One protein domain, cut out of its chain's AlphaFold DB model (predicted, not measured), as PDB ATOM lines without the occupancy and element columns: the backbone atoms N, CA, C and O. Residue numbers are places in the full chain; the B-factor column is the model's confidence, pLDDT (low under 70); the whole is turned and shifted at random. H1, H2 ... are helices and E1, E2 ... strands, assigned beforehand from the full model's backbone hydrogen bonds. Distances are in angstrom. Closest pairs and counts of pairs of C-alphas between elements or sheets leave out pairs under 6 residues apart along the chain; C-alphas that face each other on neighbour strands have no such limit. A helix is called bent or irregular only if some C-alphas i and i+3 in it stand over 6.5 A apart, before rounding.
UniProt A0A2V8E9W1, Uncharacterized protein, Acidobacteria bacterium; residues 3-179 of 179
ATOM      1  N   LEU A   3      35.242  16.482  18.368       97.75
ATOM      2  CA  LEU A   3      34.896  17.729  19.057       97.75
ATOM      3  C   LEU A   3      36.170  18.543  19.294       97.75
ATOM      4  O   LEU A   3      37.134  18.021  19.852       97.75
ATOM      5  N   ARG A   4      36.192  19.829  18.920       97.25
ATOM      6  CA  ARG A   4      37.335  20.723  19.189       97.25
ATOM      7  C   ARG A   4      37.282  21.236  20.628       97.25
ATOM      8  O   ARG A   4      36.964  22.398  20.870       97.25
ATOM      9  N   THR A   5      37.558  20.353  21.579       95.88
ATOM     10  CA  THR A   5      37.577  20.638  23.016       95.88
ATOM     11  C   THR A   5      38.502  19.663  23.741       95.88
ATOM     12  O   THR A   5      38.760  18.564  23.255       95.88
ATOM     13  N   THR A   6      38.976  20.058  24.922       95.19
ATOM     14  CA  THR A   6      39.656  19.176  25.884       95.19
ATOM     15  C   THR A   6      38.802  18.897  27.122       95.19
ATOM     16  O   THR A   6      39.208  18.125  27.986       95.19
ATOM     17  N   ASP A   7      37.611  19.498  27.222       96.44
ATOM     18  CA  ASP A   7      36.691  19.292  28.342       96.44
ATOM     19  C   ASP A   7      35.893  17.995  28.152       96.44
ATOM     20  O   ASP A   7      34.742  17.968  27.694       96.44
ATOM     21  N   ARG A   8      36.553  16.882  28.477       95.56
ATOM     22  CA  ARG A   8      35.973  15.542  28.393       95.56
ATOM     23  C   ARG A   8      34.798  15.368  29.348       95.56
ATOM     24  O   ARG A   8      33.787  14.800  28.949       95.56
ATOM     25  N   ALA A   9      34.899  15.873  30.577       96.31
ATOM     26  CA  ALA A   9      33.869  15.697  31.599       96.31
ATOM     27  C   ALA A   9      32.537  16.335  31.176       96.31
ATOM     28  O   ALA A   9      31.497  15.671  31.207       96.31
ATOM     29  N   ARG A  10      32.571  17.584  30.698       97.25
ATOM     30  CA  ARG A  10      31.378  18.267  30.182       97.25
ATOM     31  C   ARG A  10      30.834  17.593  28.926       97.25
ATOM     32  O   ARG A  10      29.620  17.465  28.785       97.25
ATOM     33  N   SER A  11      31.713  17.116  28.045       97.19
ATOM     34  CA  SER A  11      31.310  16.386  26.836       97.19
ATOM     35  C   SER A  11      30.600  15.071  27.173       97.19
ATOM     36  O   SER A  11      29.547  14.781  26.614       97.19
ATOM     37  N   VAL A  12      31.121  14.301  28.134       97.44
ATOM     38  CA  VAL A  12      30.492  13.065  28.625       97.44
ATOM     39  C   VAL A  12      29.137  13.356  29.268       97.44
ATOM     40  O   VAL A  12      28.179  12.638  28.993       97.44
ATOM     41  N   ALA A  13      29.029  14.402  30.091       97.31
ATOM     42  CA  ALA A  13      27.755  14.792  30.696       97.31
ATOM     43  C   ALA A  13      26.699  15.131  29.628       97.31
ATOM     44  O   ALA A  13      25.591  14.603  29.678       97.31
ATOM     45  N   ALA A  14      27.069  15.925  28.618       97.25
ATOM     46  CA  ALA A  14      26.191  16.271  27.501       97.25
ATOM     47  C   ALA A  14      25.757  15.035  26.690       97.25
ATOM     48  O   ALA A  14      24.575  14.862  26.396       97.25
ATOM     49  N   LEU A  15      26.693  14.134  26.376       96.94
ATOM     50  CA  LEU A  15      26.405  12.885  25.663       96.94
ATOM     51  C   LEU A  15      25.463  11.964  26.448       96.94
ATOM     52  O   LEU A  15      24.581  11.356  25.847       96.94
ATOM     53  N   LYS A  16      25.608  11.883  27.779       96.25
ATOM     54  CA  LYS A  16      24.681  11.129  28.640       96.25
ATOM     55  C   LYS A  16      23.266  11.688  28.572       96.25
ATOM     56  O   LYS A  16      22.328  10.915  28.403       96.25
ATOM     57  N   THR A  17      23.114  13.010  28.659       95.88
ATOM     58  CA  THR A  17      21.806  13.663  28.516       95.88
ATOM     59  C   THR A  17      21.185  13.350  27.157       95.88
ATOM     60  O   THR A  17      20.045  12.904  27.101       95.88
ATOM     61  N   ILE A  18      21.951  13.477  26.069       94.56
ATOM     62  CA  ILE A  18      21.459  13.168  24.717       94.56
ATOM     63  C   ILE A  18      21.056  11.694  24.592       94.56
ATOM     64  O   ILE A  18      19.999  11.403  24.037       94.56
ATOM     65  N   ALA A  19      21.856  10.759  25.114       93.38
ATOM     66  CA  ALA A  19      21.515   9.337  25.099       93.38
ATOM     67  C   ALA A  19      20.211   9.057  25.870       93.38
ATOM     68  O   ALA A  19      19.338   8.353  25.365       93.38
ATOM     69  N   ALA A  20      20.047   9.654  27.055       93.50
ATOM     70  CA  ALA A  20      18.855   9.501  27.890       93.50
ATOM     71  C   ALA A  20      17.590  10.129  27.273       93.50
ATOM     72  O   ALA A  20      16.490   9.630  27.487       93.50
ATOM     73  N   GLU A  21      17.722  11.191  26.479       92.44
ATOM     74  CA  GLU A  21      16.599  11.795  25.746       92.44
ATOM     75  C   GLU A  21      16.201  10.997  24.491       92.44
ATOM     76  O   GLU A  21      15.127  11.216  23.933       92.44
ATOM     77  N   ASN A  22      17.042  10.056  24.045       89.25
ATOM     78  CA  ASN A  22      16.868   9.305  22.801       89.25
ATOM     79  C   ASN A  22      16.954   7.784  23.027       89.25
ATOM     80  O   ASN A  22      17.515   7.055  22.208       89.25
ATOM     81  N   VAL A  23      16.363   7.285  24.120       88.00
ATOM     82  CA  VAL A  23      16.383   5.853  24.497       88.00
ATOM     83  C   VAL A  23      15.922   4.941  23.357       88.00
ATOM     84  O   VAL A  23      16.538   3.908  23.112       88.00
ATOM     85  N   ALA A  24      14.881   5.334  22.615       87.50
ATOM     86  CA  ALA A  24      14.357   4.547  21.496       87.50
ATOM     87  C   ALA A  24      15.376   4.350  20.356       87.50
ATOM     88  O   ALA A  24      15.307   3.353  19.643       87.50
ATOM     89  N   ALA A  25      16.333   5.271  20.205       87.19
ATOM     90  CA  ALA A  25      17.412   5.171  19.227       87.19
ATOM     91  C   ALA A  25      18.609   4.347  19.737       87.19
ATOM     92  O   ALA A  25      19.532   4.090  18.966       87.19
ATOM     93  N   ASN A  26      18.607   3.944  21.018       89.56
ATOM     94  CA  ASN A  26      19.696   3.219  21.676       89.56
ATOM     95  C   ASN A  26      21.068   3.859  21.385       89.56
ATOM     96  O   ASN A  26      22.011   3.189  20.959       89.56
ATOM     97  N   LEU A  27      21.156   5.186  21.547       91.25
ATOM     98  CA  LEU A  27      22.390   5.931  21.316       91.25
ATOM     99  C   LEU A  27      23.452   5.544  22.345       91.25
ATOM    100  O   LEU A  27      23.242   5.642  23.555       91.25
ATOM    101  N   GLN A  28      24.610   5.137  21.844       93.31
ATOM    102  CA  GLN A  28      25.762   4.738  22.635       93.31
ATOM    103  C   GLN A  28      27.006   5.419  22.088       93.31
ATOM    104  O   GLN A  28      27.183   5.554  20.876       93.31
ATOM    105  N   PHE A  29      27.886   5.836  22.994       94.81
ATOM    106  CA  PHE A  29      29.094   6.562  22.638       94.81
ATOM    107  C   PHE A  29      30.295   5.972  23.360       94.81
ATOM    108  O   PHE A  29      30.269   5.825  24.571       94.81
ATOM    109  N   TYR A  30      31.385   5.707  22.661       95.94
ATOM    110  CA  TYR A  30      32.700   5.632  23.278       95.94
ATOM    111  C   TYR A  30      33.356   7.009  23.218       95.94
ATOM    112  O   TYR A  30      33.355   7.655  22.171       95.94
ATOM    113  N   VAL A  31      33.929   7.459  24.331       95.69
ATOM    114  CA  VAL A  31      34.600   8.761  24.424       95.69
ATOM    115  C   VAL A  31      36.055   8.548  24.817       95.69
ATOM    116  O   VAL A  31      36.325   8.105  25.938       95.69
ATOM    117  N   ALA A  32      36.972   8.857  23.896       94.19
ATOM    118  CA  ALA A  32      38.419   8.797  24.118       94.19
ATOM    119  C   ALA A  32      38.890   9.860  25.122       94.19
ATOM    120  O   ALA A  32      38.123  10.740  25.517       94.19
ATOM    121  N   GLU A  33      40.158   9.796  25.517       93.44
ATOM    122  CA  GLU A  33      40.834  10.935  26.142       93.44
ATOM    123  C   GLU A  33      41.133  12.034  25.101       93.44
ATOM    124  O   GLU A  33      41.288  11.729  23.910       93.44
ATOM    125  N   PRO A  34      41.178  13.322  25.499       93.38
ATOM    126  CA  PRO A  34      41.521  14.393  24.579       93.38
ATOM    127  C   PRO A  34      42.965  14.272  24.089       93.38
ATOM    128  O   PRO A  34      43.884  14.080  24.882       93.38
ATOM    129  N   SER A  35      43.183  14.496  22.796       91.25
ATOM    130  CA  SER A  35      44.517  14.560  22.199       91.25
ATOM    131  C   SER A  35      44.571  15.606  21.091       91.25
ATOM    132  O   SER A  35      43.613  15.791  20.343       91.25
ATOM    133  N   GLY A  36      45.670  16.362  21.019       88.94
ATOM    134  CA  GLY A  36      45.835  17.428  20.021       88.94
ATOM    135  C   GLY A  36      44.758  18.522  20.090       88.94
ATOM    136  O   GLY A  36      44.508  19.215  19.107       88.94
ATOM    137  N   GLY A  37      44.082  18.672  21.235       93.06
ATOM    138  CA  GLY A  37      42.945  19.581  21.392       93.06
ATOM    139  C   GLY A  37      41.620  19.066  20.808       93.06
ATOM    140  O   GLY A  37      40.657  19.833  20.705       93.06
ATOM    141  N   TRP A  38      41.571  17.794  20.425       95.88
ATOM    142  CA  TRP A  38      40.387  17.107  19.938       95.88
ATOM    143  C   TRP A  38      39.929  16.050  20.934       95.88
ATOM    144  O   TRP A  38      40.741  15.387  21.573       95.88
ATOM    145  N   LEU A  39      38.619  15.864  21.012       96.19
ATOM    146  CA  LEU A  39      37.991  14.759  21.715       96.19
ATOM    147  C   LEU A  39      37.254  13.887  20.698       96.19
ATOM    148  O   LEU A  39      36.296  14.341  20.060       96.19
ATOM    149  N   ALA A  40      37.695  12.638  20.565       96.25
ATOM    150  CA  ALA A  40      37.045  11.664  19.704       96.25
ATOM    151  C   ALA A  40      35.848  11.023  20.415       96.25
ATOM    152  O   ALA A  40      35.952  10.521  21.538       96.25
ATOM    153  N   VAL A  41      34.711  11.039  19.725       96.06
ATOM    154  CA  VAL A  41      33.461  10.409  20.152       96.06
ATOM    155  C   VAL A  41      33.041   9.417  19.074       96.06
ATOM    156  O   VAL A  41      32.698   9.806  17.952       96.06
ATOM    157  N   PHE A  42      33.061   8.133  19.413       94.31
ATOM    158  CA  PHE A  42      32.642   7.041  18.541       94.31
ATOM    159  C   PHE A  42      31.222   6.669  18.904       94.31
ATOM    160  O   PHE A  42      30.974   6.117  19.967       94.31
ATOM    161  N   SER A  43      30.281   7.015  18.050       92.00
ATOM    162  CA  SER A  43      28.876   6.688  18.233       92.00
ATOM    163  C   SER A  43      28.525   5.422  17.463       92.00
ATOM    164  O   SER A  43      29.055   5.222  16.368       92.00
ATOM    165  N   ASN A  44      27.583   4.627  17.964       91.12
ATOM    166  CA  ASN A  44      26.922   3.645  17.110       91.12
ATOM    167  C   ASN A  44      26.220   4.355  15.937       91.12
ATOM    168  O   ASN A  44      25.760   5.496  16.064       91.12
ATOM    169  N   PHE A  45      26.179   3.711  14.769       84.00
ATOM    170  CA  PHE A  45      25.588   4.331  13.586       84.00
ATOM    171  C   PHE A  45      24.064   4.409  13.719       84.00
ATOM    172  O   PHE A  45      23.387   3.388  13.826       84.00
ATOM    173  N   THR A  46      23.526   5.629  13.711       83.00
ATOM    174  CA  THR A  46      22.085   5.897  13.773       83.00
ATOM    175  C   THR A  46      21.737   7.153  12.959       83.00
ATOM    176  O   THR A  46      22.602   8.010  12.752       83.00
ATOM    177  N   PRO A  47      20.473   7.339  12.541       85.19
ATOM    178  CA  PRO A  47      20.028   8.593  11.922       85.19
ATOM    179  C   PRO A  47      20.166   9.832  12.830       85.19
ATOM    180  O   PRO A  47      20.166  10.960  12.348       85.19
ATOM    181  N   GLU A  48      20.317   9.645  14.145       88.94
ATOM    182  CA  GLU A  48      20.359  10.729  15.138       88.94
ATOM    183  C   GLU A  48      21.743  11.394  15.280       88.94
ATOM    184  O   GLU A  48      21.912  12.335  16.063       88.94
ATOM    185  N   LEU A  49      22.758  10.949  14.531       90.00
ATOM    186  CA  LEU A  49      24.126  11.471  14.663       90.00
ATOM    187  C   LEU A  49      24.265  12.944  14.276       90.00
ATOM    188  O   LEU A  49      24.949  13.700  14.969       90.00
ATOM    189  N   GLU A  50      23.594  13.378  13.210       93.44
ATOM    190  CA  GLU A  50      23.604  14.788  12.808       93.44
ATOM    191  C   GLU A  50      22.914  15.667  13.858       93.44
ATOM    192  O   GLU A  50      23.430  16.722  14.246       93.44
ATOM    193  N   ARG A  51      21.775  15.200  14.389       94.62
ATOM    194  CA  ARG A  51      21.059  15.877  15.477       94.62
ATOM    195  C   ARG A  51      21.927  15.976  16.729       94.62
ATOM    196  O   ARG A  51      22.002  17.048  17.330       94.62
ATOM    197  N   THR A  52      22.629  14.902  17.075       95.00
ATOM    198  CA  THR A  52      23.579  14.860  18.193       95.00
ATOM    199  C   THR A  52      24.687  15.898  18.011       95.00
ATOM    200  O   THR A  52      24.926  16.699  18.913       95.00
ATOM    201  N   GLY A  53      25.311  15.962  16.827       96.12
ATOM    202  CA  GLY A  53      26.338  16.964  16.520       96.12
ATOM    203  C   GLY A  53      25.818  18.399  16.645       96.12
ATOM    204  O   GLY A  53      26.477  19.262  17.227       96.12
ATOM    205  N   LYS A  54      24.588  18.653  16.186       96.94
ATOM    206  CA  LYS A  54      23.927  19.952  16.349       96.94
ATOM    207  C   LYS A  54      23.740  20.309  17.827       96.94
ATOM    208  O   LYS A  54      24.194  21.375  18.237       96.94
ATOM    209  N   ILE A  55      23.129  19.428  18.623       96.69
ATOM    210  CA  ILE A  55      22.859  19.660  20.053       96.69
ATOM    211  C   ILE A  55      24.161  19.894  20.825       96.69
ATOM    212  O   ILE A  55      24.291  20.905  21.516       96.69
ATOM    213  N   LEU A  56      25.155  19.018  20.655       97.06
ATOM    214  CA  LEU A  56      26.448  19.146  21.328       97.06
ATOM    215  C   LEU A  56      27.145  20.463  20.974       97.06
ATOM    216  O   LEU A  56      27.677  21.131  21.857       97.06
ATOM    217  N   SER A  57      27.108  20.880  19.703       97.44
ATOM    218  CA  SER A  57      27.760  22.125  19.279       97.44
ATOM    219  C   SER A  57      27.123  23.372  19.902       97.44
ATOM    220  O   SER A  57      27.791  24.396  20.023       97.44
ATOM    221  N   ALA A  58      25.842  23.302  20.291       96.94
ATOM    222  CA  ALA A  58      25.162  24.356  21.041       96.94
ATOM    223  C   ALA A  58      25.532  24.318  22.530       96.94
ATOM    224  O   ALA A  58      25.833  25.353  23.114       96.94
ATOM    225  N   GLN A  59      25.522  23.131  23.141       96.69
ATOM    226  CA  GLN A  59      25.751  22.968  24.579       96.69
ATOM    227  C   GLN A  59      27.208  23.193  24.994       96.69
ATOM    228  O   GLN A  59      27.464  23.661  26.104       96.69
ATOM    229  N   LEU A  60      28.161  22.837  24.131       96.69
ATOM    230  CA  LEU A  60      29.597  22.868  24.428       96.69
ATOM    231  C   LEU A  60      30.318  24.086  23.842       96.69
ATOM    232  O   LEU A  60      31.493  24.271  24.139       96.69
ATOM    233  N   ASP A  61      29.638  24.882  23.011       94.88
ATOM    234  CA  ASP A  61      30.204  26.036  22.294       94.88
ATOM    235  C   ASP A  61      31.538  25.722  21.581       94.88
ATOM    236  O   ASP A  61      32.503  26.486  21.596       94.88
ATOM    237  N   CYS A  62      31.616  24.546  20.956       96.12
ATOM    238  CA  CYS A  62      32.797  24.102  20.221       96.12
ATOM    239  C   CYS A  62      32.451  23.714  18.780       96.12
ATOM    240  O   CYS A  62      31.285  23.525  18.420       96.12
ATOM    241  N   LEU A  63      33.480  23.624  17.927       97.50
ATOM    242  CA  LEU A  63      33.309  23.023  16.606       97.50
ATOM    243  C   LEU A  63      33.178  21.513  16.763       97.50
ATOM    244  O   LEU A  63      34.017  20.883  17.408       97.50
ATOM    245  N   ILE A  64      32.184  20.945  16.097       97.88
ATOM    246  CA  ILE A  64      32.014  19.504  15.972       97.88
ATOM    247  C   ILE A  64      32.123  19.123  14.508       97.88
ATOM    248  O   ILE A  64      31.542  19.782  13.647       97.88
ATOM    249  N   MET A  65      32.856  18.050  14.238       97.06
ATOM    250  CA  MET A  65      32.954  17.452  12.916       97.06
ATOM    251  C   MET A  65      32.411  16.035  12.936       97.06
ATOM    252  O   MET A  65      32.796  15.203  13.765       97.06
ATOM    253  N   LEU A  66      31.533  15.749  11.987       95.56
ATOM    254  CA  LEU A  66      31.162  14.389  11.646       95.56
ATOM    255  C   LEU A  66      31.959  14.000  10.402       95.56
ATOM    256  O   LEU A  66      31.803  14.608   9.344       95.56
ATOM    257  N   LEU A  67      32.852  13.029  10.582       93.38
ATOM    258  CA  LEU A  67      33.686  12.450   9.536       93.38
ATOM    259  C   LEU A  67      33.188  11.030   9.294       93.38
ATOM    260  O   LEU A  67      33.136  10.250  10.247       93.38
ATOM    261  N   LEU A  68      32.791  10.727   8.061       88.44
ATOM    262  CA  LEU A  68      32.289   9.410   7.670       88.44
ATOM    263  C   LEU A  68      32.980   8.988   6.376       88.44
ATOM    264  O   LEU A  68      32.947   9.728   5.396       88.44
ATOM    265  N   SER A  69      33.582   7.806   6.381       85.56
ATOM    266  CA  SER A  69      33.935   7.083   5.160       85.56
ATOM    267  C   SER A  69      32.783   6.121   4.881       85.56
ATOM    268  O   SER A  69      32.410   5.347   5.765       85.56
ATOM    269  N   ALA A  70      32.155   6.252   3.716       77.25
ATOM    270  CA  ALA A  70      31.011   5.439   3.319       77.25
ATOM    271  C   ALA A  70      31.384   4.581   2.110       77.25
ATOM    272  O   ALA A  70      31.908   5.115   1.131       77.25
ATOM    273  N   ASP A  71      31.106   3.278   2.213       77.38
ATOM    274  CA  ASP A  71      31.278   2.275   1.152       77.38
ATOM    275  C   ASP A  71      32.646   2.327   0.461       77.38
ATOM    276  O   ASP A  71      32.756   2.076  -0.730       77.38
ATOM    277  N   GLU A  72      33.687   2.716   1.203       81.19
ATOM    278  CA  GLU A  72      35.061   2.901   0.720       81.19
ATOM    279  C   GLU A  72      35.255   3.992  -0.350       81.19
ATOM    280  O   GLU A  72      36.376   4.463  -0.515       81.19
ATOM    281  N   ASP A  73      34.198   4.539  -0.942       89.69
ATOM    282  CA  ASP A  73      34.294   5.453  -2.083       89.69
ATOM    283  C   ASP A  73      34.242   6.939  -1.715       89.69
ATOM    284  O   ASP A  73      34.903   7.766  -2.348       89.69
ATOM    285  N   ASP A  74      33.449   7.315  -0.710       93.31
ATOM    286  CA  ASP A  74      33.155   8.718  -0.411       93.31
ATOM    287  C   ASP A  74      33.548   9.085   1.033       93.31
ATOM    288  O   ASP A  74      33.106   8.473   2.007       93.31
ATOM    289  N   LEU A  75      34.310  10.174   1.178       94.44
ATOM    290  CA  LEU A  75      34.516  10.872   2.446       94.44
ATOM    291  C   LEU A  75      33.472  11.982   2.610       94.44
ATOM    292  O   LEU A  75      33.453  12.943   1.837       94.44
ATOM    293  N   TYR A  76      32.659  11.908   3.659       94.62
ATOM    294  CA  TYR A  76      31.733  12.957   4.082       94.62
ATOM    295  C   TYR A  76      32.310  13.737   5.262       94.62
ATOM    296  O   TYR A  76      32.737  13.158   6.263       94.62
ATOM    297  N   CYS A  77      32.272  15.066   5.162       96.25
ATOM    298  CA  CYS A  77      32.690  15.967   6.227       96.25
ATOM    299  C   CYS A  77      31.596  17.003   6.494       96.25
ATOM    300  O   CYS A  77      31.301  17.854   5.647       96.25
ATOM    301  N   MET A  78      30.992  16.921   7.680       96.81
ATOM    302  CA  MET A  78      29.976  17.861   8.152       96.81
ATOM    303  C   MET A  78      30.486  18.618   9.373       96.81
ATOM    304  O   MET A  78      31.100  18.028  10.261       96.81
ATOM    305  N   PHE A  79      30.180  19.911   9.442       97.69
ATOM    306  CA  PHE A  79      30.617  20.798  10.517       97.69
ATOM    307  C   PHE A  79      29.414  21.349  11.276       97.69
ATOM    308  O   PHE A  79      28.432  21.769  10.663       97.69
ATOM    309  N   PHE A  80      29.519  21.432  12.600       97.88
ATOM    310  CA  PHE A  80      28.497  22.012  13.464       97.88
ATOM    311  C   PHE A  80      29.124  23.003  14.443       97.88
ATOM    312  O   PHE A  80      30.165  22.726  15.039       97.88
ATOM    313  N   ARG A  81      28.493  24.166  14.619       97.19
ATOM    314  CA  ARG A  81      28.903  25.185  15.595       97.19
ATOM    315  C   ARG A  81      27.679  25.944  16.093       97.19
ATOM    316  O   ARG A  81      26.862  26.381  15.283       97.19
ATOM    317  N   GLY A  82      27.560  26.114  17.411       96.69
ATOM    318  CA  GLY A  82      26.495  26.914  18.020       96.69
ATOM    319  C   GLY A  82      25.086  26.435  17.656       96.69
ATOM    320  O   GLY A  82      24.205  27.248  17.387       96.69
ATOM    321  N   GLY A  83      24.880  25.120  17.549       97.06
ATOM    322  CA  GLY A  83      23.571  24.555  17.216       97.06
ATOM    323  C   GLY A  83      23.189  24.638  15.745       97.06
ATOM    324  O   GLY A  83      22.020  24.442  15.414       97.06
ATOM    325  N   LYS A  84      24.131  24.932  14.844       96.69
ATOM    326  CA  LYS A  84      23.886  25.017  13.400       96.69
ATOM    327  C   LYS A  84      24.854  24.128  12.642       96.69
ATOM    328  O   LYS A  84      26.031  24.058  12.987       96.69
ATOM    329  N   GLN A  85      24.355  23.497  11.585       97.38
ATOM    330  CA  GLN A  85      25.195  22.857  10.584       97.38
ATOM    331  C   GLN A  85      25.751  23.935   9.650       97.38
ATOM    332  O   GLN A  85      25.005  24.777   9.148       97.38
ATOM    333  N   LEU A  86      27.063  23.927   9.455       96.75
ATOM    334  CA  LEU A  86      27.746  24.773   8.482       96.75
ATOM    335  C   LEU A  86      27.798  24.046   7.124       96.75
ATOM    336  O   LEU A  86      27.486  22.852   7.055       96.75
ATOM    337  N   PRO A  87      28.191  24.724   6.032       95.81
ATOM    338  CA  PRO A  87      28.364  24.071   4.740       95.81
ATOM    339  C   PRO A  87      29.242  22.815   4.836       95.81
ATOM    340  O   PRO A  87      30.365  22.864   5.325       95.81
ATOM    341  N   TRP A  88      28.721  21.688   4.351       95.38
ATOM    342  CA  TRP A  88      29.380  20.380   4.371       95.38
ATOM    343  C   TRP A  88      29.818  19.973   2.962       95.38
ATOM    344  O   TRP A  88      29.332  20.520   1.962       95.38
ATOM    345  N   PHE A  89      30.722  19.005   2.846       95.88
ATOM    346  CA  PHE A  89      31.140  18.462   1.552       95.88
ATOM    347  C   PHE A  89      31.268  16.943   1.564       95.88
ATOM    348  O   PHE A  89      31.394  16.318   2.615       95.88
ATOM    349  N   LYS A  90      31.276  16.383   0.351       95.50
ATOM    350  CA  LYS A  90      31.718  15.020   0.092       95.50
ATOM    351  C   LYS A  90      32.831  14.979  -0.940       95.50
ATOM    352  O   LYS A  90      32.824  15.764  -1.898       95.50
ATOM    353  N   VAL A  91      33.760  14.057  -0.740       95.06
ATOM    354  CA  VAL A  91      34.908  13.816  -1.603       95.06
ATOM    355  C   VAL A  91      34.935  12.346  -1.990       95.06
ATOM    356  O   VAL A  91      35.264  11.511  -1.161       95.06
ATOM    357  N   GLY A  92      34.603  12.057  -3.248       93.69
ATOM    358  CA  GLY A  92      34.810  10.730  -3.825       93.69
ATOM    359  C   GLY A  92      36.266  10.487  -4.211       93.69
ATOM    360  O   GLY A  92      36.903  11.396  -4.761       93.69
ATOM    361  N   VAL A  93      36.750   9.276  -3.942       92.62
ATOM    362  CA  VAL A  93      38.046   8.748  -4.393       92.62
ATOM    363  C   VAL A  93      38.116   8.678  -5.920       92.62
ATOM    364  O   VAL A  93      37.092   8.666  -6.607       92.62
ATOM    365  N   GLY A  94      39.323   8.707  -6.480       92.75
ATOM    366  CA  GLY A  94      39.544   8.666  -7.926       92.75
ATOM    367  C   GLY A  94      39.096   9.924  -8.686       92.75
ATOM    368  O   GLY A  94      39.103   9.933  -9.916       92.75
ATOM    369  N   ARG A  95      38.674  10.997  -7.995       91.38
ATOM    370  CA  ARG A  95      38.112  12.206  -8.626       91.38
ATOM    371  C   ARG A  95      38.995  13.433  -8.438       91.38
ATOM    372  O   ARG A  95      39.481  13.707  -7.344       91.38
ATOM    373  N   SER A  96      39.084  14.231  -9.501       95.31
ATOM    374  CA  SER A  96      39.702  15.559  -9.499       95.31
ATOM    375  C   SER A  96      38.629  16.644  -9.618       95.31
ATOM    376  O   SER A  96      37.725  16.545 -10.447       95.31
ATOM    377  N   ARG A  97      38.735  17.693  -8.801       95.38
ATOM    378  CA  ARG A  97      37.882  18.889  -8.780       95.38
ATOM    379  C   ARG A  97      38.693  20.070  -9.285       95.38
ATOM    380  O   ARG A  97      39.757  20.379  -8.753       95.38
ATOM    381  N   LYS A  98      38.169  20.773 -10.288       95.31
ATOM    382  CA  LYS A  98      38.837  21.930 -10.904       95.31
ATOM    383  C   LYS A  98      37.897  23.130 -10.982       95.31
ATOM    384  O   LYS A  98      36.674  22.988 -10.931       95.31
ATOM    385  N   GLY A  99      38.481  24.324 -11.089       96.62
ATOM    386  CA  GLY A  99      37.746  25.588 -11.171       96.62
ATOM    387  C   GLY A  99      36.698  25.724 -10.063       96.62
ATOM    388  O   GLY A  99      36.986  25.496  -8.890       96.62
ATOM    389  N   LYS A 100      35.447  25.993 -10.451       96.56
ATOM    390  CA  LYS A 100      34.341  26.276  -9.520       96.56
ATOM    391  C   LYS A 100      34.096  25.190  -8.467       96.56
ATOM    392  O   LYS A 100      33.594  25.502  -7.392       96.56
ATOM    393  N   GLU A 101      34.371  23.920  -8.759       96.56
ATOM    394  CA  GLU A 101      34.186  22.845  -7.772       96.56
ATOM    395  C   GLU A 101      35.239  22.895  -6.670       96.56
ATOM    396  O   GLU A 101      34.914  22.699  -5.497       96.56
ATOM    397  N   ARG A 102      36.480  23.218  -7.044       97.44
ATOM    398  CA  ARG A 102      37.571  23.454  -6.103       97.44
ATOM    399  C   ARG A 102      37.301  24.704  -5.267       97.44
ATOM    400  O   ARG A 102      37.430  24.638  -4.051       97.44
ATOM    401  N   ASP A 103      36.827  25.789  -5.878       97.44
ATOM    402  CA  ASP A 103      36.494  27.028  -5.153       97.44
ATOM    403  C   ASP A 103      35.362  26.810  -4.136       97.44
ATOM    404  O   ASP A 103      35.421  27.275  -2.999       97.44
ATOM    405  N   LYS A 104      34.336  26.029  -4.511       97.25
ATOM    406  CA  LYS A 104      33.261  25.627  -3.590       97.25
ATOM    407  C   LYS A 104      33.777  24.776  -2.435       97.25
ATOM    408  O   LYS A 104      33.247  24.890  -1.334       97.25
ATOM    409  N   LEU A 105      34.745  23.894  -2.678       97.38
ATOM    410  CA  LEU A 105      35.371  23.105  -1.621       97.38
ATOM    411  C   LEU A 105      36.185  24.008  -0.684       97.38
ATOM    412  O   LEU A 105      36.016  23.912   0.528       97.38
ATOM    413  N   ALA A 106      36.967  24.938  -1.235       97.19
ATOM    414  CA  ALA A 106      37.744  25.916  -0.475       97.19
ATOM    415  C   ALA A 106      36.860  26.733   0.480       97.19
ATOM    416  O   ALA A 106      37.111  26.749   1.681       97.19
ATOM    417  N   ALA A 107      35.755  27.296  -0.021       97.19
ATOM    418  CA  ALA A 107      34.814  28.075   0.790       97.19
ATOM    419  C   ALA A 107      34.176  27.265   1.936       97.19
ATOM    420  O   ALA A 107      33.795  27.813   2.967       97.19
ATOM    421  N   LYS A 108      34.037  25.941   1.784       97.19
ATOM    422  CA  LYS A 108      33.535  25.073   2.862       97.19
ATOM    423  C   LYS A 108      34.603  24.798   3.921       97.19
ATOM    424  O   LYS A 108      34.266  24.660   5.096       97.19
ATOM    425  N   LEU A 109      35.878  24.755   3.528       96.94
ATOM    426  CA  LEU A 109      37.006  24.588   4.449       96.94
ATOM    427  C   LEU A 109      37.240  25.817   5.343       96.94
ATOM    428  O   LEU A 109      37.906  25.686   6.369       96.94
ATOM    429  N   ASP A 110      36.622  26.967   5.058       94.88
ATOM    430  CA  ASP A 110      36.633  28.133   5.959       94.88
ATOM    431  C   ASP A 110      36.034  27.828   7.344       94.88
ATOM    432  O   ASP A 110      36.378  28.482   8.333       94.88
ATOM    433  N   ALA A 111      35.216  26.774   7.471       94.94
ATOM    434  CA  ALA A 111      34.771  26.262   8.769       94.94
ATOM    435  C   ALA A 111      35.947  25.916   9.714       94.94
ATOM    436  O   ALA A 111      35.804  25.990  10.942       94.94
ATOM    437  N   LEU A 112      37.118  25.597   9.151       95.44
ATOM    438  CA  LEU A 112      38.353  25.255   9.855       95.44
ATOM    439  C   LEU A 112      39.288  26.448  10.099       95.44
ATOM    440  O   LEU A 112      40.323  26.252  10.728       95.44
ATOM    441  N   ALA A 113      38.956  27.674   9.679       93.00
ATOM    442  CA  ALA A 113      39.876  28.823   9.739       93.00
ATOM    443  C   ALA A 113      40.396  29.163  11.152       93.00
ATOM    444  O   ALA A 113      41.481  29.707  11.306       93.00
ATOM    445  N   LYS A 114      39.645  28.814  12.206       91.25
ATOM    446  CA  LYS A 114      40.074  28.996  13.609       91.25
ATOM    447  C   LYS A 114      40.961  27.864  14.147       91.25
ATOM    448  O   LYS A 114      41.339  27.898  15.313       91.25
ATOM    449  N   ILE A 115      41.195  26.820  13.356       92.06
ATOM    450  CA  ILE A 115      41.854  25.578  13.787       92.06
ATOM    451  C   ILE A 115      43.065  25.265  12.914       92.06
ATOM    452  O   ILE A 115      44.098  24.859  13.432       92.06
ATOM    453  N   CYS A 116      42.929  25.447  11.605       93.44
ATOM    454  CA  CYS A 116      43.999  25.295  10.633       93.44
ATOM    455  C   CYS A 116      44.417  26.677  10.147       93.44
ATOM    456  O   CYS A 116      43.551  27.462   9.759       93.44
ATOM    457  N   ASP A 117      45.718  26.945  10.131       94.56
ATOM    458  CA  ASP A 117      46.292  28.086   9.419       94.56
ATOM    459  C   ASP A 117      46.078  27.969   7.897       94.56
ATOM    460  O   ASP A 117      45.589  26.958   7.381       94.56
ATOM    461  N   ASP A 118      46.390  29.041   7.174       95.19
ATOM    462  CA  ASP A 118      46.145  29.135   5.732       95.19
ATOM    463  C   ASP A 118      46.949  28.090   4.946       95.19
ATOM    464  O   ASP A 118      46.441  27.535   3.974       95.19
ATOM    465  N   GLU A 119      48.158  27.759   5.406       96.62
ATOM    466  CA  GLU A 119      49.018  26.747   4.791       96.62
ATOM    467  C   GLU A 119      48.397  25.349   4.895       96.62
ATOM    468  O   GLU A 119      48.244  24.650   3.891       96.62
ATOM    469  N   ARG A 120      47.958  24.942   6.091       96.38
ATOM    470  CA  ARG A 120      47.272  23.660   6.300       96.38
ATOM    471  C   ARG A 120      45.960  23.601   5.536       96.38
ATOM    472  O   ARG A 120      45.654  22.562   4.958       96.38
ATOM    473  N   ARG A 121      45.187  24.695   5.489       97.00
ATOM    474  CA  ARG A 121      43.942  24.734   4.701       97.00
ATOM    475  C   ARG A 121      44.216  24.619   3.202       97.00
ATOM    476  O   ARG A 121      43.469  23.914   2.526       97.00
ATOM    477  N   ALA A 122      45.281  25.235   2.691       97.25
ATOM    478  CA  ALA A 122      45.695  25.088   1.297       97.25
ATOM    479  C   ALA A 122      46.113  23.644   0.980       97.25
ATOM    480  O   ALA A 122      45.587  23.055   0.037       97.25
ATOM    481  N   ARG A 123      46.955  23.030   1.826       97.94
ATOM    482  CA  ARG A 123      47.342  21.613   1.698       97.94
ATOM    483  C   ARG A 123      46.133  20.680   1.728       97.94
ATOM    484  O   ARG A 123      46.048  19.750   0.931       97.94
ATOM    485  N   LEU A 124      45.185  20.940   2.627       97.38
ATOM    486  CA  LEU A 124      43.948  20.170   2.722       97.38
ATOM    487  C   LEU A 124      43.093  20.318   1.461       97.38
ATOM    488  O   LEU A 124      42.571  19.331   0.950       97.38
ATOM    489  N   LEU A 125      42.962  21.542   0.944       97.94
ATOM    490  CA  LEU A 125      42.242  21.804  -0.296       97.94
ATOM    491  C   LEU A 125      42.879  21.069  -1.473       97.94
ATOM    492  O   LEU A 125      42.151  20.446  -2.236       97.94
ATOM    493  N   ASP A 126      44.203  21.124  -1.618       97.12
ATOM    494  CA  ASP A 126      44.927  20.395  -2.663       97.12
ATOM    495  C   ASP A 126      44.647  18.909  -2.592       97.12
ATOM    496  O   ASP A 126      44.214  18.313  -3.580       97.12
ATOM    497  N   ARG A 127      44.776  18.345  -1.392       97.00
ATOM    498  CA  ARG A 127      44.577  16.922  -1.182       97.00
ATOM    499  C   ARG A 127      43.152  16.456  -1.482       97.00
ATOM    500  O   ARG A 127      42.956  15.413  -2.089       97.00
ATOM    501  N   LEU A 128      42.146  17.217  -1.058       96.56
ATOM    502  CA  LEU A 128      40.736  16.866  -1.261       96.56
ATOM    503  C   LEU A 128      40.218  17.231  -2.662       96.56
ATOM    504  O   LEU A 128      39.213  16.682  -3.134       96.56
ATOM    505  N   ALA A 129      40.851  18.203  -3.321       97.06
ATOM    506  CA  ALA A 129      40.530  18.568  -4.691       97.06
ATOM    507  C   ALA A 129      41.076  17.539  -5.680       97.06
ATOM    508  O   ALA A 129      40.433  17.330  -6.703       97.06
ATOM    509  N   ASP A 130      42.198  16.884  -5.383       96.06
ATOM    510  CA  ASP A 130      42.746  15.821  -6.219       96.06
ATOM    511  C   ASP A 130      42.927  14.520  -5.433       96.06
ATOM    512  O   ASP A 130      43.900  14.329  -4.706       96.06
ATOM    513  N   ALA A 131      41.951  13.628  -5.590       94.50
ATOM    514  CA  ALA A 131      41.948  12.297  -4.996       94.50
ATOM    515  C   ALA A 131      42.139  11.200  -6.054       94.50
ATOM    516  O   ALA A 131      41.711  10.066  -5.845       94.50
ATOM    517  N   THR A 132      42.697  11.533  -7.223       94.69
ATOM    518  CA  THR A 132      42.844  10.589  -8.348       94.69
ATOM    519  C   THR A 132      43.791   9.429  -8.056       94.69
ATOM    520  O   THR A 132      43.653   8.368  -8.657       94.69
ATOM    521  N   ASP A 133      44.709   9.617  -7.113       94.12
ATOM    522  CA  ASP A 133      45.659   8.621  -6.623       94.12
ATOM    523  C   ASP A 133      45.106   7.757  -5.478       94.12
ATOM    524  O   ASP A 133      45.778   6.826  -5.035       94.12
ATOM    525  N   VAL A 134      43.894   8.041  -4.988       92.81
ATOM    526  CA  VAL A 134      43.316   7.334  -3.841       92.81
ATOM    527  C   VAL A 134      42.375   6.236  -4.277       92.81
ATOM    528  O   VAL A 134      41.490   6.457  -5.100       92.81
ATOM    529  N   THR A 135      42.546   5.068  -3.659       90.69
ATOM    530  CA  THR A 135      41.654   3.916  -3.831       90.69
ATOM    531  C   THR A 135      40.582   3.861  -2.745       90.69
ATOM    532  O   THR A 135      39.425   3.644  -3.073       90.69
ATOM    533  N   PHE A 136      40.933   4.116  -1.479       91.56
ATOM    534  CA  PHE A 136      40.002   4.008  -0.352       91.56
ATOM    535  C   PHE A 136      39.780   5.355   0.343       91.56
ATOM    536  O   PHE A 136      40.715   6.074   0.688       91.56
ATOM    537  N   SER A 137      38.527   5.705   0.623       92.88
ATOM    538  CA  SER A 137      38.164   6.950   1.314       92.88
ATOM    539  C   SER A 137      38.677   7.001   2.755       92.88
ATOM    540  O   SER A 137      38.794   8.089   3.320       92.88
ATOM    541  N   SER A 138      39.045   5.859   3.341       91.25
ATOM    542  CA  SER A 138      39.772   5.780   4.611       91.25
ATOM    543  C   SER A 138      41.171   6.405   4.526       91.25
ATOM    544  O   SER A 138      41.613   7.021   5.495       91.25
ATOM    545  N   ASP A 139      41.840   6.341   3.372       92.88
ATOM    546  CA  ASP A 139      43.124   7.012   3.145       92.88
ATOM    547  C   ASP A 139      42.938   8.526   3.010       92.88
ATOM    548  O   ASP A 139      43.652   9.293   3.651       92.88
ATOM    549  N   LEU A 140      41.893   8.975   2.302       94.19
ATOM    550  CA  LEU A 140      41.517  10.395   2.308       94.19
ATOM    551  C   LEU A 140      41.175  10.899   3.714       94.19
ATOM    552  O   LEU A 140      41.539  12.017   4.078       94.19
ATOM    553  N   LEU A 141      40.463  10.094   4.508       94.75
ATOM    554  CA  LEU A 141      40.142  10.423   5.895       94.75
ATOM    555  C   LEU A 141      41.414  10.529   6.743       94.75
ATOM    556  O   LEU A 141      41.521  11.443   7.561       94.75
ATOM    557  N   ARG A 142      42.373   9.620   6.546       94.31
ATOM    558  CA  ARG A 142      43.681   9.633   7.211       94.31
ATOM    559  C   ARG A 142      44.438  10.918   6.895       94.31
ATOM    560  O   ARG A 142      44.800  11.627   7.831       94.31
ATOM    561  N   ASP A 143      44.561  11.267   5.618       95.44
ATOM    562  CA  ASP A 143      45.242  12.487   5.174       95.44
ATOM    563  C   ASP A 143      44.544  13.748   5.704       95.44
ATOM    564  O   ASP A 143      45.191  14.679   6.192       95.44
ATOM    565  N   PHE A 144      43.204  13.769   5.680       96.25
ATOM    566  CA  PHE A 144      42.409  14.840   6.285       96.25
ATOM    567  C   PHE A 144      42.745  15.000   7.770       96.25
ATOM    568  O   PHE A 144      43.018  16.107   8.239       96.25
ATOM    569  N   CYS A 145      42.723  13.898   8.523       95.25
ATOM    570  CA  CYS A 145      42.970  13.921   9.958       95.25
ATOM    571  C   CYS A 145      44.403  14.344  10.275       95.25
ATOM    572  O   CYS A 145      44.598  15.146  11.186       95.25
ATOM    573  N   GLU A 146      45.389  13.885   9.505       95.44
ATOM    574  CA  GLU A 146      46.786  14.277   9.673       95.44
ATOM    575  C   GLU A 146      46.979  15.786   9.470       95.44
ATOM    576  O   GLU A 146      47.537  16.457  10.340       95.44
ATOM    577  N   ILE A 147      46.456  16.345   8.374       96.44
ATOM    578  CA  ILE A 147      46.606  17.775   8.060       96.44
ATOM    579  C   ILE A 147      45.893  18.654   9.101       96.44
ATOM    580  O   ILE A 147      46.424  19.690   9.513       96.44
ATOM    581  N   VAL A 148      44.703  18.247   9.554       95.94
ATOM    582  CA  VAL A 148      43.920  18.990  10.561       95.94
ATOM    583  C   VAL A 148      44.448  18.763  11.989       95.94
ATOM    584  O   VAL A 148      44.153  19.545  12.896       95.94
ATOM    585  N   GLY A 149      45.264  17.730  12.206       93.94
ATOM    586  CA  GLY A 149      45.785  17.343  13.519       93.94
ATOM    587  C   GLY A 149      44.762  16.617  14.397       93.94
ATOM    588  O   GLY A 149      44.809  16.729  15.619       93.94
ATOM    589  N   ILE A 150      43.810  15.914  13.784       94.50
ATOM    590  CA  ILE A 150      42.816  15.087  14.472       94.50
ATOM    591  C   ILE A 150      43.431  13.722  14.756       94.50
ATOM    592  O   ILE A 150      43.975  13.066  13.868       94.50
ATOM    593  N   ARG A 151      43.282  13.267  15.995       89.56
ATOM    594  CA  ARG A 151      43.687  11.930  16.435       89.56
ATOM    595  C   ARG A 151      42.453  11.070  16.686       89.56
ATOM    596  O   ARG A 151      41.356  11.599  16.851       89.56
ATOM    597  N   ASN A 152      42.625   9.748  16.719       87.88
ATOM    598  CA  ASN A 152      41.561   8.809  17.094       87.88
ATOM    599  C   ASN A 152      40.304   8.901  16.195       87.88
ATOM    600  O   ASN A 152      39.177   8.870  16.682       87.88
ATOM    601  N   ALA A 153      40.475   9.065  14.880       88.06
ATOM    602  CA  ALA A 153      39.365   9.197  13.925       88.06
ATOM    603  C   ALA A 153      39.190   7.998  12.983       88.06
ATOM    604  O   ALA A 153      38.201   7.948  12.259       88.06
ATOM    605  N   LEU A 154      40.138   7.056  12.994       88.38
ATOM    606  CA  LEU A 154      40.194   5.927  12.057       88.38
ATOM    607  C   LEU A 154      39.648   4.616  12.640       88.38
ATOM    608  O   LEU A 154      39.602   3.616  11.935       88.38
ATOM    609  N   THR A 155      39.222   4.619  13.905       87.94
ATOM    610  CA  THR A 155      38.487   3.501  14.513       87.94
ATOM    611  C   THR A 155      36.984   3.784  14.530       87.94
ATOM    612  O   THR A 155      36.548   4.937  14.448       87.94
ATOM    613  N   SER A 156      36.185   2.726  14.645       88.06
ATOM    614  CA  SER A 156      34.725   2.774  14.666       88.06
ATOM    615  C   SER A 156      34.174   2.246  15.989       88.06
ATOM    616  O   SER A 156      34.857   1.561  16.751       88.06
ATOM    617  N   PHE A 157      32.904   2.544  16.259       87.19
ATOM    618  CA  PHE A 157      32.208   1.998  17.421       87.19
ATOM    619  C   PHE A 157      32.210   0.459  17.429       87.19
ATOM    620  O   PHE A 157      32.484  -0.146  18.466       87.19
ATOM    621  N   ASP A 158      31.964  -0.165  16.276       87.81
ATOM    622  CA  ASP A 158      31.836  -1.622  16.158       87.81
ATOM    623  C   ASP A 158      33.160  -2.340  16.449       87.81
ATOM    624  O   ASP A 158      33.175  -3.365  17.133       87.81
ATOM    625  N   TYR A 159      34.284  -1.773  16.002       88.81
ATOM    626  CA  TYR A 159      35.620  -2.279  16.330       88.81
ATOM    627  C   TYR A 159      35.898  -2.161  17.829       88.81
ATOM    628  O   TYR A 159      36.317  -3.127  18.473       88.81
ATOM    629  N   LEU A 160      35.561  -1.017  18.436       90.69
ATOM    630  CA  LEU A 160      35.736  -0.828  19.875       90.69
ATOM    631  C   LEU A 160      34.925  -1.837  20.696       90.69
ATOM    632  O   LEU A 160      35.444  -2.387  21.675       90.69
ATOM    633  N   GLN A 161      33.693  -2.125  20.274       91.88
ATOM    634  CA  GLN A 161      32.830  -3.122  20.905       91.88
ATOM    635  C   GLN A 161      33.422  -4.540  20.839       91.88
ATOM    636  O   GLN A 161      33.238  -5.314  21.778       91.88
ATOM    637  N   ARG A 162      34.166  -4.871  19.778       91.44
ATOM    638  CA  ARG A 162      34.864  -6.161  19.612       91.44
ATOM    639  C   ARG A 162      36.198  -6.249  20.359       91.44
ATOM    640  O   ARG A 162      36.847  -7.288  20.327       91.44
ATOM    641  N   GLY A 163      36.600  -5.185  21.054       89.12
ATOM    642  CA  GLY A 163      37.888  -5.121  21.748       89.12
ATOM    643  C   GLY A 163      39.047  -4.658  20.862       89.12
ATOM    644  O   GLY A 163      40.167  -4.539  21.351       89.12
ATOM    645  N   GLU A 164      38.793  -4.330  19.596       89.69
ATOM    646  CA  GLU A 164      39.807  -3.834  18.668       89.69
ATOM    647  C   GLU A 164      40.153  -2.372  18.991       89.69
ATOM    648  O   GLU A 164      39.287  -1.572  19.358       89.69
ATOM    649  N   ARG A 165      41.442  -2.023  18.926       87.62
ATOM    650  CA  ARG A 165      41.970  -0.701  19.326       87.62
ATOM    651  C   ARG A 165      42.920  -0.095  18.292       87.62
ATOM    652  O   ARG A 165      43.560   0.916  18.570       87.62
ATOM    653  N   GLU A 166      43.023  -0.701  17.111       86.12
ATOM    654  CA  GLU A 166      43.848  -0.176  16.026       86.12
ATOM    655  C   GLU A 166      43.392   1.240  15.630       86.12
ATOM    656  O   GLU A 166      42.202   1.556  15.639       86.12
ATOM    657  N   GLY A 167      44.352   2.127  15.350       81.19
ATOM    658  CA  GLY A 167      44.083   3.526  15.003       81.19
ATOM    659  C   GLY A 167      43.795   4.462  16.186       81.19
ATOM    660  O   GLY A 167      43.554   5.652  15.961       81.19
ATOM    661  N   LEU A 168      43.838   3.965  17.429       86.69
ATOM    662  CA  LEU A 168      43.872   4.800  18.632       86.69
ATOM    663  C   LEU A 168      45.308   5.144  19.031       86.69
ATOM    664  O   LEU A 168      46.216   4.323  18.922       86.69
ATOM    665  N   GLU A 169      45.509   6.346  19.556       84.69
ATOM    666  CA  GLU A 169      46.770   6.704  20.189       84.69
ATOM    667  C   GLU A 169      46.994   5.890  21.475       84.69
ATOM    668  O   GLU A 169      46.043   5.649  22.231       84.69
ATOM    669  N   PRO A 170      48.252   5.513  21.779       71.88
ATOM    670  CA  PRO A 170      48.602   4.894  23.051       71.88
ATOM    671  C   PRO A 170      48.146   5.811  24.196       71.88
ATOM    672  O   PRO A 170      48.545   6.973  24.241       71.88
ATOM    673  N   ASN A 171      47.306   5.301  25.103       70.31
ATOM    674  CA  ASN A 171      46.641   6.013  26.216       70.31
ATOM    675  C   ASN A 171      45.321   6.741  25.893       70.31
ATOM    676  O   ASN A 171      44.754   7.380  26.776       70.31
ATOM    677  N   SER A 172      44.778   6.616  24.681       77.50
ATOM    678  CA  SER A 172      43.453   7.159  24.338       77.50
ATOM    679  C   SER A 172      42.320   6.152  24.556       77.50
ATOM    680  O   SER A 172      41.439   6.030  23.705       77.50
ATOM    681  N   GLU A 173      42.337   5.405  25.666       81.81
ATOM    682  CA  GLU A 173      41.337   4.362  25.921       81.81
ATOM    683  C   GLU A 173      39.915   4.944  26.000       81.81
ATOM    684  O   GLU A 173      39.610   5.741  26.893       81.81
ATOM    685  N   PRO A 174      39.007   4.559  25.083       88.38
ATOM    686  CA  PRO A 174      37.662   5.099  25.089       88.38
ATOM    687  C   PRO A 174      36.812   4.470  26.188       88.38
ATOM    688  O   PRO A 174      36.780   3.254  26.358       88.38
ATOM    689  N   THR A 175      36.044   5.297  26.895       90.69
ATOM    690  CA  THR A 175      35.064   4.822  27.881       90.69
ATOM    691  C   THR A 175      33.672   4.792  27.268       90.69
ATOM    692  O   THR A 175      33.265   5.767  26.631       90.69
ATOM    693  N   LEU A 176      32.933   3.699  27.482       91.50
ATOM    694  CA  LEU A 176      31.536   3.605  27.068       91.50
ATOM    695  C   LEU A 176      30.668   4.565  27.891       91.50
ATOM    696  O   LEU A 176      30.676   4.561  29.121       91.50
ATOM    697  N   VAL A 177      29.877   5.349  27.180       86.12
ATOM    698  CA  VAL A 177      28.861   6.268  27.667       86.12
ATOM    699  C   VAL A 177      27.524   5.790  27.117       86.12
ATOM    700  O   VAL A 177      27.318   5.693  25.907       86.12
ATOM    701  N   ARG A 178      26.618   5.482  28.039       81.81
ATOM    702  CA  ARG A 178      25.233   5.080  27.790       81.81
ATOM    703  C   ARG A 178      24.325   5.805  28.783       81.81
ATOM    704  O   ARG A 178      24.832   6.311  29.790       81.81
ATOM    705  N   SER A 179      23.036   5.866  28.455       73.00
ATOM    706  CA  SER A 179      21.968   6.331  29.352       73.00
ATOM    707  C   SER A 179      21.986   5.584  30.681       73.00
ATOM    708  O   SER A 179      22.148   4.340  30.624       73.00
TER     709      SER A 179
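Overview. This is residues 3 to 179 of the 179 residues of an uncharacterized protein of Acidobacteria bacterium (UniProt A0A2V8E9W1). The domain has two unequal lobes end to end along its longest axis, with H2 bridging them. In the larger lobe a three-strand sheet, E3 E4 E5, has H2 over one face and H3 and H5 over the other, with H4 packed on H3 and H5; in the smaller lobe the little sheet E2 E1 E6 has H1 along one face and the short H6 on the other. The printed part has 177 residues, with six named helices and six named strands in the order H1 E1 E2 H2 E3 E4 E5 H3 H4 H5 H6 E6; the class is mixed, and both sheets are antiparallel, in the orders E2, E1, E6 and E3, E4, E5. The whole is compact, with a radius of gyration of the C-alphas of 15.9 A and spans of 47 by 33 by 30 A.

Along the chain. H1, residues 8 to 21, begins at C-alpha 8 at (35.973, 15.542, 28.393) and is 19.9 A long. E1, residues 29 to 31, and E2, residues 39 to 43, come next, then H2, residues 49 to 59, 15.3 A long. E3, residues 64 to 70, is 18.9 A long; E4, residues 74 to 81, is 23.4 A long, from C-alpha 74 at (33.155, 8.718, -0.411); E5, residues 89 to 92, is 10.1 A long. H3, residues 100 to 112, is 19.8 A long; it is neither bent nor irregular, but only just: C-alphas 108 and 111 are 6.2 A apart. H4, residues 118 to 129, is 15.9 A long and H5, residues 137 to 148, 16.2 A. H6, residues 157 to 161, and E6, residues 175 to 177, end the series, with C-alpha 177 at (28.861, 6.268, 27.667).

Arrangement. E3, E4 and E5 form a meander, each strand the antiparallel neighbour of the one before. In the hairpin E3 and E4, N 66 and O 78 are within hydrogen-bond range at 2.9 A; in the hairpin E4 and E5, N 91 and O 75 are, at 2.8 A. H3 and H5 on one face and H2 on the other make three layers. H2 runs along the strands, at 9 degrees to E4 on the local plane, and its closest C-alpha pair with E4 is Ser 57 and Arg 81, 4.9 A apart. H5 lies over E4 at a height over the sheet of 9.7 A, and its closest C-alpha pair with E4 is Ser 137 and Leu 75, 5.5 A apart. H3 runs slantwise to the strands, at 45 degrees to E4 on the local plane; the closest C-alphas of H3 and E5 are Leu 105 and Phe 89, 7.0 A apart. H4 only grazes this sheet, with residues 128 to 129. It touches H3 at a steep tilt of 45 degrees, opposite ways, closest at the C-alphas of Ala 129 and Arg 102, 5.9 A; with H5 it forms a helical hairpin at a shallow tilt of 8 degrees, closest at the C-alphas of Arg 120 and Ile 147, 6.2 A. H2 also touches H1, at a steep tilt of 55 degrees, opposite ways, closest at the C-alphas of Leu 56 and Ala 14, 6.8 A. H1 lies over E1 at a height over the sheet of 9.7 A, and the closest C-alphas of the two are Val 12 and Val 31, 7.3 A apart. H6 is on the opposite face; the closest C-alphas of H6 and E2 are Phe 157 and Phe 42, 5.2 A apart. In the hairpin E1 and E2, N 30 and O 42 are 2.8 A apart, and between E1 and E6, N 177 and O 29 are 2.7 A apart, both within hydrogen-bond range. Every O i to N i+4 pair is within hydrogen-bond range in H1, H2, H4, H5 and H6, and 7 of 9 are in H3.

Size, cuts and confidence. The two C-alphas farthest apart are those of Gly 99 and Ser 179, 47.6 A. The printed part has no cut, and it ends at residue 179, the chain's last. The link from H6 to E6, residues 162 to 174, is long. The mean pLDDT of the printed part is 92.9, and no printed residue is under 70.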